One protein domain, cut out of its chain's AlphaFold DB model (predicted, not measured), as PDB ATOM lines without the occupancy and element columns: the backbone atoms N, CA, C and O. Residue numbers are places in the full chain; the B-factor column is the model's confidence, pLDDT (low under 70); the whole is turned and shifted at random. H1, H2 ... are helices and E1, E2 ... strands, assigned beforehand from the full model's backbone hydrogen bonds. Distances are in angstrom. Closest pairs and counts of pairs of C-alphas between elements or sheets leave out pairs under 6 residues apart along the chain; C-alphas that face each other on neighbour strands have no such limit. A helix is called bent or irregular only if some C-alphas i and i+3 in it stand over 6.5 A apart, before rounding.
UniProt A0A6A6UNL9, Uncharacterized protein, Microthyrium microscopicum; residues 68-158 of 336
ATOM      1  N   PHE A  68     272.409 307.403 272.291       82.75
ATOM      2  CA  PHE A  68     271.265 307.487 273.196       82.75
ATOM      3  C   PHE A  68     270.465 308.768 272.912       82.75
ATOM      4  O   PHE A  68     270.982 309.712 272.314       82.75
ATOM      5  N   SER A  69     269.203 308.811 273.342       80.75
ATOM      6  CA  SER A  69     268.355 309.998 273.187       80.75
ATOM      7  C   SER A  69     268.312 310.823 274.476       80.75
ATOM      8  O   SER A  69     267.941 310.311 275.536       80.75
ATOM      9  N   LEU A  70     268.659 312.106 274.382       79.69
ATOM     10  CA  LEU A  70     268.554 313.093 275.454       79.69
ATOM     11  C   LEU A  70     267.311 313.961 275.235       79.69
ATOM     12  O   LEU A  70     267.167 314.576 274.181       79.69
ATOM     13  N   GLY A  71     266.447 314.051 276.247       74.06
ATOM     14  CA  GLY A  71     265.372 315.043 276.272       74.06
ATOM     15  C   GLY A  71     265.895 316.394 276.752       74.06
ATOM     16  O   GLY A  71     266.568 316.466 277.784       74.06
ATOM     17  N   LEU A  72     265.590 317.464 276.022       72.44
ATOM     18  CA  LEU A  72     265.974 318.825 276.394       72.44
ATOM     19  C   LEU A  72     264.945 319.454 277.344       72.44
ATOM     20  O   LEU A  72     263.740 319.421 277.097       72.44
ATOM     21  N   VAL A  73     265.422 320.055 278.436       61.62
ATOM     22  CA  VAL A  73     264.576 320.756 279.413       61.62
ATOM     23  C   VAL A  73     264.513 322.241 279.051       61.62
ATOM     24  O   VAL A  73     265.544 322.906 279.027       61.62
ATOM     25  N   GLY A  74     263.310 322.780 278.820       50.91
ATOM     26  CA  GLY A  74     263.089 324.235 278.742       50.91
ATOM     27  C   GLY A  74     262.457 324.786 277.459       50.91
ATOM     28  O   GLY A  74     262.312 326.003 277.351       50.91
ATOM     29  N   ARG A  75     262.041 323.946 276.504       44.31
ATOM     30  CA  ARG A  75     261.186 324.372 275.379       44.31
ATOM     31  C   ARG A  75     259.740 323.946 275.622       44.31
ATOM     32  O   ARG A  75     259.491 322.872 276.160       44.31
ATOM     33  N   LYS A  76     258.799 324.836 275.292       42.16
ATOM     34  CA  LYS A  76     257.368 324.639 275.552       42.16
ATOM     35  C   LYS A  76     256.833 323.445 274.758       42.16
ATOM     36  O   LYS A  76     257.025 323.375 273.550       42.16
ATOM     37  N   ASP A  77     256.132 322.569 275.467       43.84
ATOM     38  CA  ASP A  77     255.123 321.620 274.980       43.84
ATOM     39  C   ASP A  77     255.541 320.560 273.941       43.84
ATOM     40  O   ASP A  77     254.715 319.745 273.545       43.84
ATOM     41  N   ASN A  78     256.826 320.469 273.592       44.75
ATOM     42  CA  ASN A  78     257.434 319.264 273.026       44.75
ATOM     43  C   ASN A  78     258.802 319.026 273.674       44.75
ATOM     44  O   ASN A  78     259.637 319.927 273.744       44.75
ATOM     45  N   ALA A  79     259.045 317.796 274.127       57.75
ATOM     46  CA  ALA A  79     260.380 317.376 274.522       57.75
ATOM     47  C   ALA A  79     261.215 317.171 273.251       57.75
ATOM     48  O   ALA A  79     261.171 316.096 272.655       57.75
ATOM     49  N   ASP A  80     261.955 318.204 272.837       68.56
ATOM     50  CA  ASP A  80     262.976 318.084 271.793       68.56
ATOM     51  C   ASP A  80     263.952 316.971 272.214       68.56
ATOM     52  O   ASP A  80     264.710 317.114 273.180       68.56
ATOM     53  N   MET A  81     263.886 315.835 271.518       78.56
ATOM     54  CA  MET A  81     264.754 314.679 271.734       78.56
ATOM     55  C   MET A  81     265.910 314.753 270.747       78.56
ATOM     56  O   MET A  81     265.698 314.697 269.536       78.56
ATOM     57  N   ILE A  82     267.134 314.846 271.259       81.81
ATOM     58  CA  ILE A  82     268.348 314.811 270.440       81.81
ATOM     59  C   ILE A  82     269.071 313.479 270.614       81.81
ATOM     60  O   ILE A  82     269.120 312.918 271.708       81.81
ATOM     61  N   THR A  83     269.638 312.969 269.526       83.12
ATOM     62  CA  THR A  83     270.407 311.723 269.524       83.12
ATOM     63  C   THR A  83     271.889 312.058 269.647       83.12
ATOM     64  O   THR A  83     272.435 312.765 268.805       83.12
ATOM     65  N   LEU A  84     272.531 311.558 270.702       84.69
ATOM     66  CA  LEU A  84     273.925 311.835 271.046       84.69
ATOM     67  C   LEU A  84     274.746 310.540 271.089       84.69
ATOM     68  O   LEU A  84     274.188 309.489 271.414       84.69
ATOM     69  N   PRO A  85     276.060 310.583 270.800       85.25
ATOM     70  CA  PRO A  85     276.936 309.438 271.023       85.25
ATOM     71  C   PRO A  85     276.941 309.053 272.509       85.25
ATOM     72  O   PRO A  85     276.897 309.910 273.391       85.25
ATOM     73  N   VAL A  86     277.006 307.751 272.788       87.06
ATOM     74  CA  VAL A  86     277.170 307.227 274.144       87.06
ATOM     75  C   VAL A  86     278.507 307.735 274.707       87.06
ATOM     76  O   VAL A  86     279.539 307.545 274.057       87.06
ATOM     77  N   PRO A  87     278.501 308.381 275.887       89.19
ATOM     78  CA  PRO A  87     279.713 308.856 276.547       89.19
ATOM     79  C   PRO A  87     280.595 307.670 276.948       89.19
ATOM     80  O   PRO A  87     280.098 306.670 277.465       89.19
ATOM     81  N   GLU A  88     281.906 307.777 276.732       87.12
ATOM     82  CA  GLU A  88     282.855 306.698 277.056       87.12
ATOM     83  C   GLU A  88     283.419 306.810 278.474       87.12
ATOM     84  O   GLU A  88     284.001 305.862 278.996       87.12
ATOM     85  N   ASN A  89     283.282 307.987 279.079       87.75
ATOM     86  CA  ASN A  89     283.865 308.357 280.359       87.75
ATOM     87  C   ASN A  89     283.012 309.448 281.034       87.75
ATOM     88  O   ASN A  89     282.095 310.018 280.435       87.75
ATOM     89  N   PHE A  90     283.333 309.760 282.289       87.94
ATOM     90  CA  PHE A  90     282.615 310.762 283.074       87.94
ATOM     91  C   PHE A  90     282.743 312.191 282.517       87.94
ATOM     92  O   PHE A  90     281.787 312.961 282.590       87.94
ATOM     93  N   HIS A  91     283.875 312.550 281.903       85.19
ATOM     94  CA  HIS A  91     284.041 313.870 281.288       85.19
ATOM     95  C   HIS A  91     283.054 314.089 280.133       85.19
ATOM     96  O   HIS A  91     282.425 315.146 280.076       85.19
ATOM     97  N   ASP A  92     282.848 313.088 279.274       87.62
ATOM     98  CA  ASP A  92     281.882 313.175 278.177       87.62
ATOM     99  C   ASP A  92     280.443 313.403 278.712       87.62
ATOM    100  O   ASP A  92     279.672 314.144 278.105       87.62
ATOM    101  N   LEU A  93     280.079 312.851 279.885       90.00
ATOM    102  CA  LEU A  93     278.796 313.157 280.548       90.00
ATOM    103  C   LEU A  93     278.695 314.614 281.003       90.00
ATOM    104  O   LEU A  93     277.664 315.252 280.796       90.00
ATOM    105  N   VAL A  94     279.739 315.131 281.656       89.19
ATOM    106  CA  VAL A  94     279.769 316.519 282.144       89.19
ATOM    107  C   VAL A  94     279.688 317.495 280.966       89.19
ATOM    108  O   VAL A  94     278.959 318.483 281.046       89.19
ATOM    109  N   GLN A  95     280.341 317.171 279.845       85.88
ATOM    110  CA  GLN A  95     280.266 317.935 278.598       85.88
ATOM    111  C   GLN A  95     278.840 317.947 278.015       85.88
ATOM    112  O   GLN A  95     278.339 319.010 277.660       85.88
ATOM    113  N   ILE A  96     278.127 316.813 278.018       87.12
ATOM    114  CA  ILE A  96     276.707 316.757 277.616       87.12
ATOM    115  C   ILE A  96     275.836 317.670 278.502       87.12
ATOM    116  O   ILE A  96     274.962 318.372 277.992       87.12
ATOM    117  N   VAL A  97     276.074 317.702 279.819       87.75
ATOM    118  CA  VAL A  97     275.326 318.595 280.726       87.75
ATOM    119  C   VAL A  97     275.663 320.068 280.477       87.75
ATOM    120  O   VAL A  97     274.760 320.898 280.552       87.75
ATOM    121  N   HIS A  98     276.916 320.394 280.144       85.81
ATOM    122  CA  HIS A  98     277.333 321.743 279.749       85.81
ATOM    123  C   HIS A  98     276.629 322.204 278.464       85.81
ATOM    124  O   HIS A  98     275.956 323.232 278.465       85.81
ATOM    125  N   ASP A  99     276.743 321.426 277.386       84.00
ATOM    126  CA  ASP A  99     276.346 321.856 276.039       84.00
ATOM    127  C   ASP A  99     274.825 321.914 275.848       84.00
ATOM    128  O   ASP A  99     274.320 322.734 275.079       84.00
ATOM    129  N   TYR A 100     274.081 321.064 276.563       83.38
ATOM    130  CA  TYR A 100     272.631 320.923 276.402       83.38
ATOM    131  C   TYR A 100     271.813 321.381 277.616       83.38
ATOM    132  O   TYR A 100     270.583 321.313 277.575       83.38
ATOM    133  N   ASN A 101     272.467 321.813 278.706       82.12
ATOM    134  CA  ASN A 101     271.849 322.170 279.996       82.12
ATOM    135  C   ASN A 101     270.852 321.108 280.532       82.12
ATOM    136  O   ASN A 101     269.941 321.390 281.314       82.12
ATOM    137  N   SER A 102     271.012 319.857 280.097       84.75
ATOM    138  CA  SER A 102     270.118 318.741 280.395       84.75
ATOM    139  C   SER A 102     270.935 317.530 280.809       84.75
ATOM    140  O   SER A 102     272.054 317.321 280.345       84.75
ATOM    141  N   THR A 103     270.382 316.729 281.712       86.69
ATOM    142  CA  THR A 103     271.066 315.558 282.249       86.69
ATOM    143  C   THR A 103     270.439 314.289 281.681       86.69
ATOM    144  O   THR A 103     269.223 314.114 281.791       86.69
ATOM    145  N   PRO A 104     271.240 313.382 281.096       88.94
ATOM    146  CA  PRO A 104     270.722 312.133 280.564       88.94
ATOM    147  C   PRO A 104     270.173 311.232 281.673       88.94
ATOM    148  O   PRO A 104     270.601 311.287 282.828       88.94
ATOM    149  N   ARG A 105     269.231 310.359 281.309       88.19
ATOM    150  CA  ARG A 105     268.771 309.285 282.194       88.19
ATOM    151  C   ARG A 105     269.880 308.242 282.320       88.19
ATOM    152  O   ARG A 105     270.313 307.721 281.295       88.19
ATOM    153  N   PHE A 106     270.323 307.914 283.535       89.25
ATOM    154  CA  PHE A 106     271.481 307.027 283.724       89.25
ATOM    155  C   PHE A 106     271.253 305.642 283.093       89.25
ATOM    156  O   PHE A 106     272.137 305.091 282.447       89.25
ATOM    157  N   TRP A 107     270.027 305.116 283.175       85.88
ATOM    158  CA  TRP A 107     269.645 303.836 282.569       85.88
ATOM    159  C   TRP A 107     269.558 303.852 281.034       85.88
ATOM    160  O   TRP A 107     269.463 302.790 280.426       85.88
ATOM    161  N   CYS A 108     269.589 305.025 280.395       85.44
ATOM    162  CA  CYS A 108     269.672 305.148 278.938       85.44
ATOM    163  C   CYS A 108     271.122 305.113 278.423       85.44
ATOM    164  O   CYS A 108     271.326 305.105 277.211       85.44
ATOM    165  N   ILE A 109     272.120 305.091 279.313       88.19
ATOM    166  CA  ILE A 109     273.540 305.079 278.959       88.19
ATOM    167  C   ILE A 109     274.150 303.726 279.364       88.19
ATOM    168  O   ILE A 109     274.252 303.425 280.559       88.19
ATOM    169  N   PRO A 110     274.590 302.894 278.401       82.06
ATOM    170  CA  PRO A 110     275.226 301.618 278.698       82.06
ATOM    171  C   PRO A 110     276.428 301.775 279.637       82.06
ATOM    172  O   PRO A 110     277.309 302.594 279.398       82.06
ATOM    173  N   ARG A 111     276.484 300.945 280.687       83.06
ATOM    174  CA  ARG A 111     277.610 300.846 281.641       83.06
ATOM    175  C   ARG A 111     277.967 302.132 282.405       83.06
ATOM    176  O   ARG A 111     278.989 302.134 283.084       83.06
ATOM    177  N   VAL A 112     277.131 303.174 282.387       87.94
ATOM    178  CA  VAL A 112     277.452 304.469 283.022       87.94
ATOM    179  C   VAL A 112     277.807 304.341 284.508       87.94
ATOM    180  O   VAL A 112     278.749 304.964 284.981       87.94
ATOM    181  N   MET A 113     277.137 303.432 285.226       85.19
ATOM    182  CA  MET A 113     277.382 303.139 286.647       85.19
ATOM    183  C   MET A 113     278.718 302.423 286.930       85.19
ATOM    184  O   MET A 113     278.987 302.069 288.081       85.19
ATOM    185  N   GLY A 114     279.507 302.140 285.889       81.88
ATOM    186  CA  GLY A 114     280.851 301.575 285.958       81.88
ATOM    187  C   GLY A 114     281.971 302.613 285.844       81.88
ATOM    188  O   GLY A 114     283.131 302.226 285.943       81.88
ATOM    189  N   PHE A 115     281.668 303.902 285.638       85.25
ATOM    190  CA  PHE A 115     282.703 304.942 285.696       85.25
ATOM    191  C   PHE A 115     283.228 305.100 287.138       85.25
ATOM    192  O   PHE A 115     282.417 305.047 288.073       85.25
ATOM    193  N   PRO A 116     284.548 305.297 287.343       79.38
ATOM    194  CA  PRO A 116     285.152 305.411 288.675       79.38
ATOM    195  C   PRO A 116     284.480 306.454 289.577       79.38
ATOM    196  O   PRO A 116     284.276 306.210 290.762       79.38
ATOM    197  N   GLU A 117     284.055 307.575 288.996       82.00
ATOM    198  CA  GLU A 117     283.377 308.689 289.661       82.00
ATOM    199  C   GLU A 117     282.011 308.336 290.274       82.00
ATOM    200  O   GLU A 117     281.490 309.106 291.076       82.00
ATOM    201  N   PHE A 118     281.419 307.188 289.926       80.12
ATOM    202  CA  PHE A 118     280.166 306.693 290.509       80.12
ATOM    203  C   PHE A 118     280.367 305.532 291.503       80.12
ATOM    204  O   PHE A 118     279.386 304.977 292.015       80.12
ATOM    205  N   LEU A 119     281.614 305.155 291.805       74.25
ATOM    206  CA  LEU A 119     281.932 304.145 292.819       74.25
ATOM    207  C   LEU A 119     281.729 304.693 294.244       74.25
ATOM    208  O   LEU A 119     281.891 305.882 294.507       74.25
ATOM    209  N   GLY A 120     281.340 303.817 295.175       65.75
ATOM    210  CA  GLY A 120     281.071 304.160 296.581       65.75
ATOM    211  C   GLY A 120     279.715 304.825 296.863       65.75
ATOM    212  O   GLY A 120     279.292 304.885 298.014       65.75
ATOM    213  N   TYR A 121     278.987 305.292 295.845       73.38
ATOM    214  CA  TYR A 121     277.667 305.900 296.038       73.38
ATOM    215  C   TYR A 121     276.585 304.849 296.379       73.38
ATOM    216  O   TYR A 121     276.588 303.752 295.810       73.38
ATOM    217  N   PRO A 122     275.619 305.158 297.274       69.38
ATOM    218  CA  PRO A 122     274.698 304.172 297.851       69.38
ATOM    219  C   PRO A 122     273.467 303.892 296.967       69.38
ATOM    220  O   PRO A 122     272.328 303.964 297.442       69.38
ATOM    221  N   TRP A 123     273.710 303.563 295.694       77.25
ATOM    222  CA  TRP A 123     272.720 303.320 294.640       77.25
ATOM    223  C   TRP A 123     271.587 302.379 295.077       77.25
ATOM    224  O   TRP A 123     271.816 301.208 295.404       77.25
ATOM    225  N   ASN A 124     270.348 302.868 295.048       75.62
ATOM    226  CA  ASN A 124     269.171 302.100 295.433       75.62
ATOM    227  C   ASN A 124     268.911 300.928 294.473       75.62
ATOM    228  O   ASN A 124     268.598 299.832 294.936       75.62
ATOM    229  N   HIS A 125     269.130 301.094 293.163       76.56
ATOM    230  CA  HIS A 125     268.958 300.021 292.173       76.56
ATOM    231  C   HIS A 125     269.929 298.839 292.350       76.56
ATOM    232  O   HIS A 125     269.753 297.807 291.713       76.56
ATOM    233  N   ARG A 126     270.955 298.939 293.206       71.69
ATOM    234  CA  ARG A 126     271.813 297.788 293.556       71.69
ATOM    235  C   ARG A 126     271.241 296.943 294.700       71.69
ATOM    236  O   ARG A 126     271.732 295.853 294.965       71.69
ATOM    237  N   ARG A 127     270.170 297.406 295.359       61.66
ATOM    238  CA  ARG A 127     269.513 296.747 296.507       61.66
ATOM    239  C   ARG A 127     268.429 295.734 296.099       61.66
ATOM    240  O   ARG A 127     267.687 295.254 296.951       61.66
ATOM    241  N   LEU A 128     268.338 295.398 294.808       51.00
ATOM    242  CA  LEU A 128     267.239 294.632 294.197       51.00
ATOM    243  C   LEU A 128     267.069 293.185 294.681       51.00
ATOM    244  O   LEU A 128     266.052 292.575 294.380       51.00
ATOM    245  N   MET A 129     268.006 292.628 295.450       47.91
ATOM    246  CA  MET A 129     267.942 291.219 295.858       47.91
ATOM    247  C   MET A 129     266.807 290.882 296.852       47.91
ATOM    248  O   MET A 129     266.644 289.708 297.170       47.91
ATOM    249  N   GLN A 130     266.046 291.859 297.381       48.72
ATOM    250  CA  GLN A 130     265.089 291.611 298.483       48.72
ATOM    251  C   GLN A 130     263.763 292.413 298.488       48.72
ATOM    252  O   GLN A 130     263.024 292.309 299.467       48.72
ATOM    253  N   VAL A 131     263.409 293.214 297.470       48.75
ATOM    254  CA  VAL A 131     262.240 294.129 297.570       48.75
ATOM    255  C   VAL A 131     261.274 294.027 296.388       48.75
ATOM    256  O   VAL A 131     261.685 293.987 295.235       48.75
ATOM    257  N   ARG A 132     259.969 294.014 296.708       54.72
ATOM    258  CA  ARG A 132     258.834 293.965 295.766       54.72
ATOM    259  C   ARG A 132     258.852 295.137 294.772       54.72
ATOM    260  O   ARG A 132     259.133 296.270 295.164       54.72
ATOM    261  N   ASP A 133     258.398 294.880 293.544       59.66
ATOM    262  CA  ASP A 133     258.458 295.781 292.373       59.66
ATOM    263  C   ASP A 133     257.953 297.217 292.596       59.66
ATOM    264  O   ASP A 133     258.368 298.146 291.908       59.66
ATOM    265  N   HIS A 134     257.061 297.426 293.567       61.25
ATOM    266  CA  HIS A 134     256.392 298.709 293.805       61.25
ATOM    267  C   HIS A 134     257.351 299.846 294.207       61.25
ATOM    268  O   HIS A 134     257.023 301.011 293.997       61.25
ATOM    269  N   PHE A 135     258.539 299.535 294.742       68.62
ATOM    270  CA  PHE A 135     259.554 300.544 295.077       68.62
ATOM    271  C   PHE A 135     260.552 300.821 293.944       68.62
ATOM    272  O   PHE A 135     261.292 301.803 294.015       68.62
ATOM    273  N   PHE A 136     260.561 300.012 292.876       73.69
ATOM    274  CA  PHE A 136     261.562 300.111 291.811       73.69
ATOM    275  C   PHE A 136     261.558 301.479 291.121       73.69
ATOM    276  O   PHE A 136     262.600 302.118 290.992       73.69
ATOM    277  N   ALA A 137     260.377 301.968 290.730       77.25
ATOM    278  CA  ALA A 137     260.244 303.259 290.058       77.25
ATOM    279  C   ALA A 137     260.740 304.427 290.932       77.25
ATOM    280  O   ALA A 137     261.422 305.320 290.430       77.25
ATOM    281  N   GLN A 138     260.459 304.396 292.240       77.31
ATOM    282  CA  GLN A 138     260.947 305.406 293.181       77.31
ATOM    283  C   GLN A 138     262.476 305.362 293.300       77.31
ATOM    284  O   GLN A 138     263.127 306.398 293.200       77.31
ATOM    285  N   TRP A 139     263.064 304.174 293.450       80.00
ATOM    286  CA  TRP A 139     264.517 304.006 293.540       80.00
ATOM    287  C   TRP A 139     265.259 304.485 292.293       80.00
ATOM    288  O   TRP A 139     266.299 305.126 292.412       80.00
ATOM    289  N   MET A 140     264.708 304.229 291.104       82.75
ATOM    290  CA  MET A 140     265.268 304.737 289.850       82.75
ATOM    291  C   MET A 140     265.215 306.273 289.783       82.75
ATOM    292  O   MET A 140     266.153 306.890 289.283       82.75
ATOM    293  N   LEU A 141     264.165 306.909 290.318       81.38
ATOM    294  CA  LEU A 141     264.076 308.372 290.410       81.38
ATOM    295  C   LEU A 141     265.066 308.958 291.431       81.38
ATOM    296  O   LEU A 141     265.733 309.942 291.118       81.38
ATOM    297  N   GLU A 142     265.207 308.347 292.609       79.00
ATOM    298  CA  GLU A 142     266.195 308.751 293.623       79.00
ATOM    299  C   GLU A 142     267.633 308.651 293.086       79.00
ATOM    300  O   GLU A 142     268.429 309.582 293.234       79.00
ATOM    301  N   ASP A 143     267.953 307.552 292.398       84.19
ATOM    302  CA  ASP A 143     269.266 307.339 291.787       84.19
ATOM    303  C   ASP A 143     269.508 308.290 290.601       84.19
ATOM    304  O   ASP A 143     270.625 308.781 290.426       84.19
ATOM    305  N   GLN A 144     268.476 308.635 289.821       87.81
ATOM    306  CA  GLN A 144     268.584 309.671 288.788       87.81
ATOM    307  C   GLN A 144     268.852 311.048 289.385       87.81
ATOM    308  O   GLN A 144     269.637 311.813 288.817       87.81
ATOM    309  N   GLU A 145     268.214 311.388 290.506       80.44
ATOM    310  CA  GLU A 145     268.467 312.660 291.172       80.44
ATOM    311  C   GLU A 145     269.923 312.722 291.653       80.44
ATOM    312  O   GLU A 145     270.614 313.703 291.382       80.44
ATOM    313  N   LEU A 146     270.425 311.644 292.265       78.31
ATOM    314  CA  LEU A 146     271.824 311.522 292.676       78.31
ATOM    315  C   LEU A 146     272.796 311.673 291.496       78.31
ATOM    316  O   LEU A 146     273.667 312.543 291.519       78.31
ATOM    317  N   PHE A 147     272.609 310.886 290.436       86.38
ATOM    318  CA  PHE A 147     273.392 310.964 289.201       86.38
ATOM    319  C   PHE A 147     273.427 312.394 288.630       86.38
ATOM    320  O   PHE A 147     274.486 312.914 288.273       86.38
ATOM    321  N   THR A 148     272.274 313.070 288.627       85.06
ATOM    322  CA  THR A 148     272.130 314.457 288.166       85.06
ATOM    323  C   THR A 148     272.904 315.448 289.028       85.06
ATOM    324  O   THR A 148     273.564 316.342 288.492       85.06
ATOM    325  N   ARG A 149     272.857 315.296 290.356       76.81
ATOM    326  CA  ARG A 149     273.602 316.159 291.279       76.81
ATOM    327  C   ARG A 149     275.111 316.009 291.092       76.81
ATOM    328  O   ARG A 149     275.784 317.030 291.017       76.81
ATOM    329  N   ILE A 150     275.623 314.782 290.953       80.31
ATOM    330  CA  ILE A 150     277.059 314.512 290.753       80.31
ATOM    331  C   ILE A 150     277.569 315.207 289.483       80.31
ATOM    332  O   ILE A 150     278.542 315.957 289.541       80.31
ATOM    333  N   LEU A 151     276.879 315.033 288.349       83.94
ATOM    334  CA  LEU A 151     277.280 315.663 287.086       83.94
ATOM    335  C   LEU A 151     277.218 317.195 287.141       83.94
ATOM    336  O   LEU A 151     278.124 317.867 286.652       83.94
ATOM    337  N   ARG A 152     276.183 317.767 287.770       78.94
ATOM    338  CA  ARG A 152     276.060 319.225 287.927       78.94
ATOM    339  C   ARG A 152     277.072 319.805 288.919       78.94
ATOM    340  O   ARG A 152     277.538 320.920 288.707       78.94
ATOM    341  N   ALA A 153     277.429 319.075 289.973       73.06
ATOM    342  CA  ALA A 153     278.480 319.469 290.910       73.06
ATOM    343  C   ALA A 153     279.860 319.446 290.236       73.06
ATOM    344  O   ALA A 153     280.626 320.401 290.376       73.06
ATOM    345  N   ALA A 154     280.144 318.414 289.436       78.38
ATOM    346  CA  ALA A 154     281.368 318.338 288.643       78.38
ATOM    347  C   ALA A 154     281.459 319.475 287.612       78.38
ATOM    348  O   ALA A 154     282.503 320.112 287.491       78.38
ATOM    349  N   LEU A 155     280.343 319.800 286.945       79.88
ATOM    350  CA  LEU A 155     280.257 320.936 286.028       79.88
ATOM    351  C   LEU A 155     280.525 322.283 286.723       79.88
ATOM    352  O   LEU A 155     281.325 323.071 286.230       79.88
ATOM    353  N   ARG A 156     279.883 322.553 287.873       70.69
ATOM    354  CA  ARG A 156     280.067 323.820 288.613       70.69
ATOM    355  C   ARG A 156     281.465 323.977 289.200       70.69
ATOM    356  O   ARG A 156     282.002 325.080 289.201       70.69
ATOM    357  N   SER A 157     282.024 322.899 289.745       65.12
ATOM    358  CA  SER A 157     283.335 322.924 290.400       65.12
ATOM    359  C   SER A 157     284.504 322.814 289.426       65.12
ATOM    360  O   SER A 157     285.632 323.123 289.806       65.12
ATOM    361  N   GLY A 158     284.263 322.339 288.200       70.62
ATOM    362  CA  GLY A 158     285.329 322.005 287.270       70.62
ATOM    363  C   GLY A 158     286.291 320.962 287.848       70.62
ATOM    364  O   GLY A 158     287.499 321.105 287.668       70.62
TER     365      GLY A 158
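This is residues 68 to 158 of the 336 residues of an uncharacterized protein of Microthyrium microscopicum (UniProt A0A6A6UNL9). The short helix H1 packs crosswise on one long helix, H2, near its last residues, and a small antiparallel hairpin, E1 and E2, lies apart from H2. Residues 129 to 134 stick out. The 91 printed residues run E1, E2, H1, H2, mostly helix, under half in named elements; the whole is compact, radius of gyration of the C-alphas 13.9 A, spans 39 by 32 by 22 A.

Start with the hairpin E1, residues 68 to 71, and E2, residues 81 to 85: N 70 and O 82 are within hydrogen-bond range at 2.8 A. H1, residues 90 to 100, touches residues 151 to 155 alone of H2, residues 133 to 157, about perpendicular at 84 degrees; the closest C-alphas, of Val 94 and Leu 151, are 5.6 A apart. E1 is apart from both helices. Every O i to N i+4 pair is within range in H1, 19 of 21 in H2.

Find C-alpha 68 at (271.265, 307.487, 273.196), where E1 begins. H1 spans 15.7 A; H2 runs 36.9 A to C-alpha 157 at (283.335, 322.924, 290.400), irregular where C-alphas 134 and 137 are 7.0 A apart.

The C-alphas farthest apart, of Lys 76 and Gln 130, are 40.9 A apart. The printed part has no cut; H1 to H2 is a long link. Look for pLDDT under 70 at, among others, residues 73 to 80 and 127 to 135.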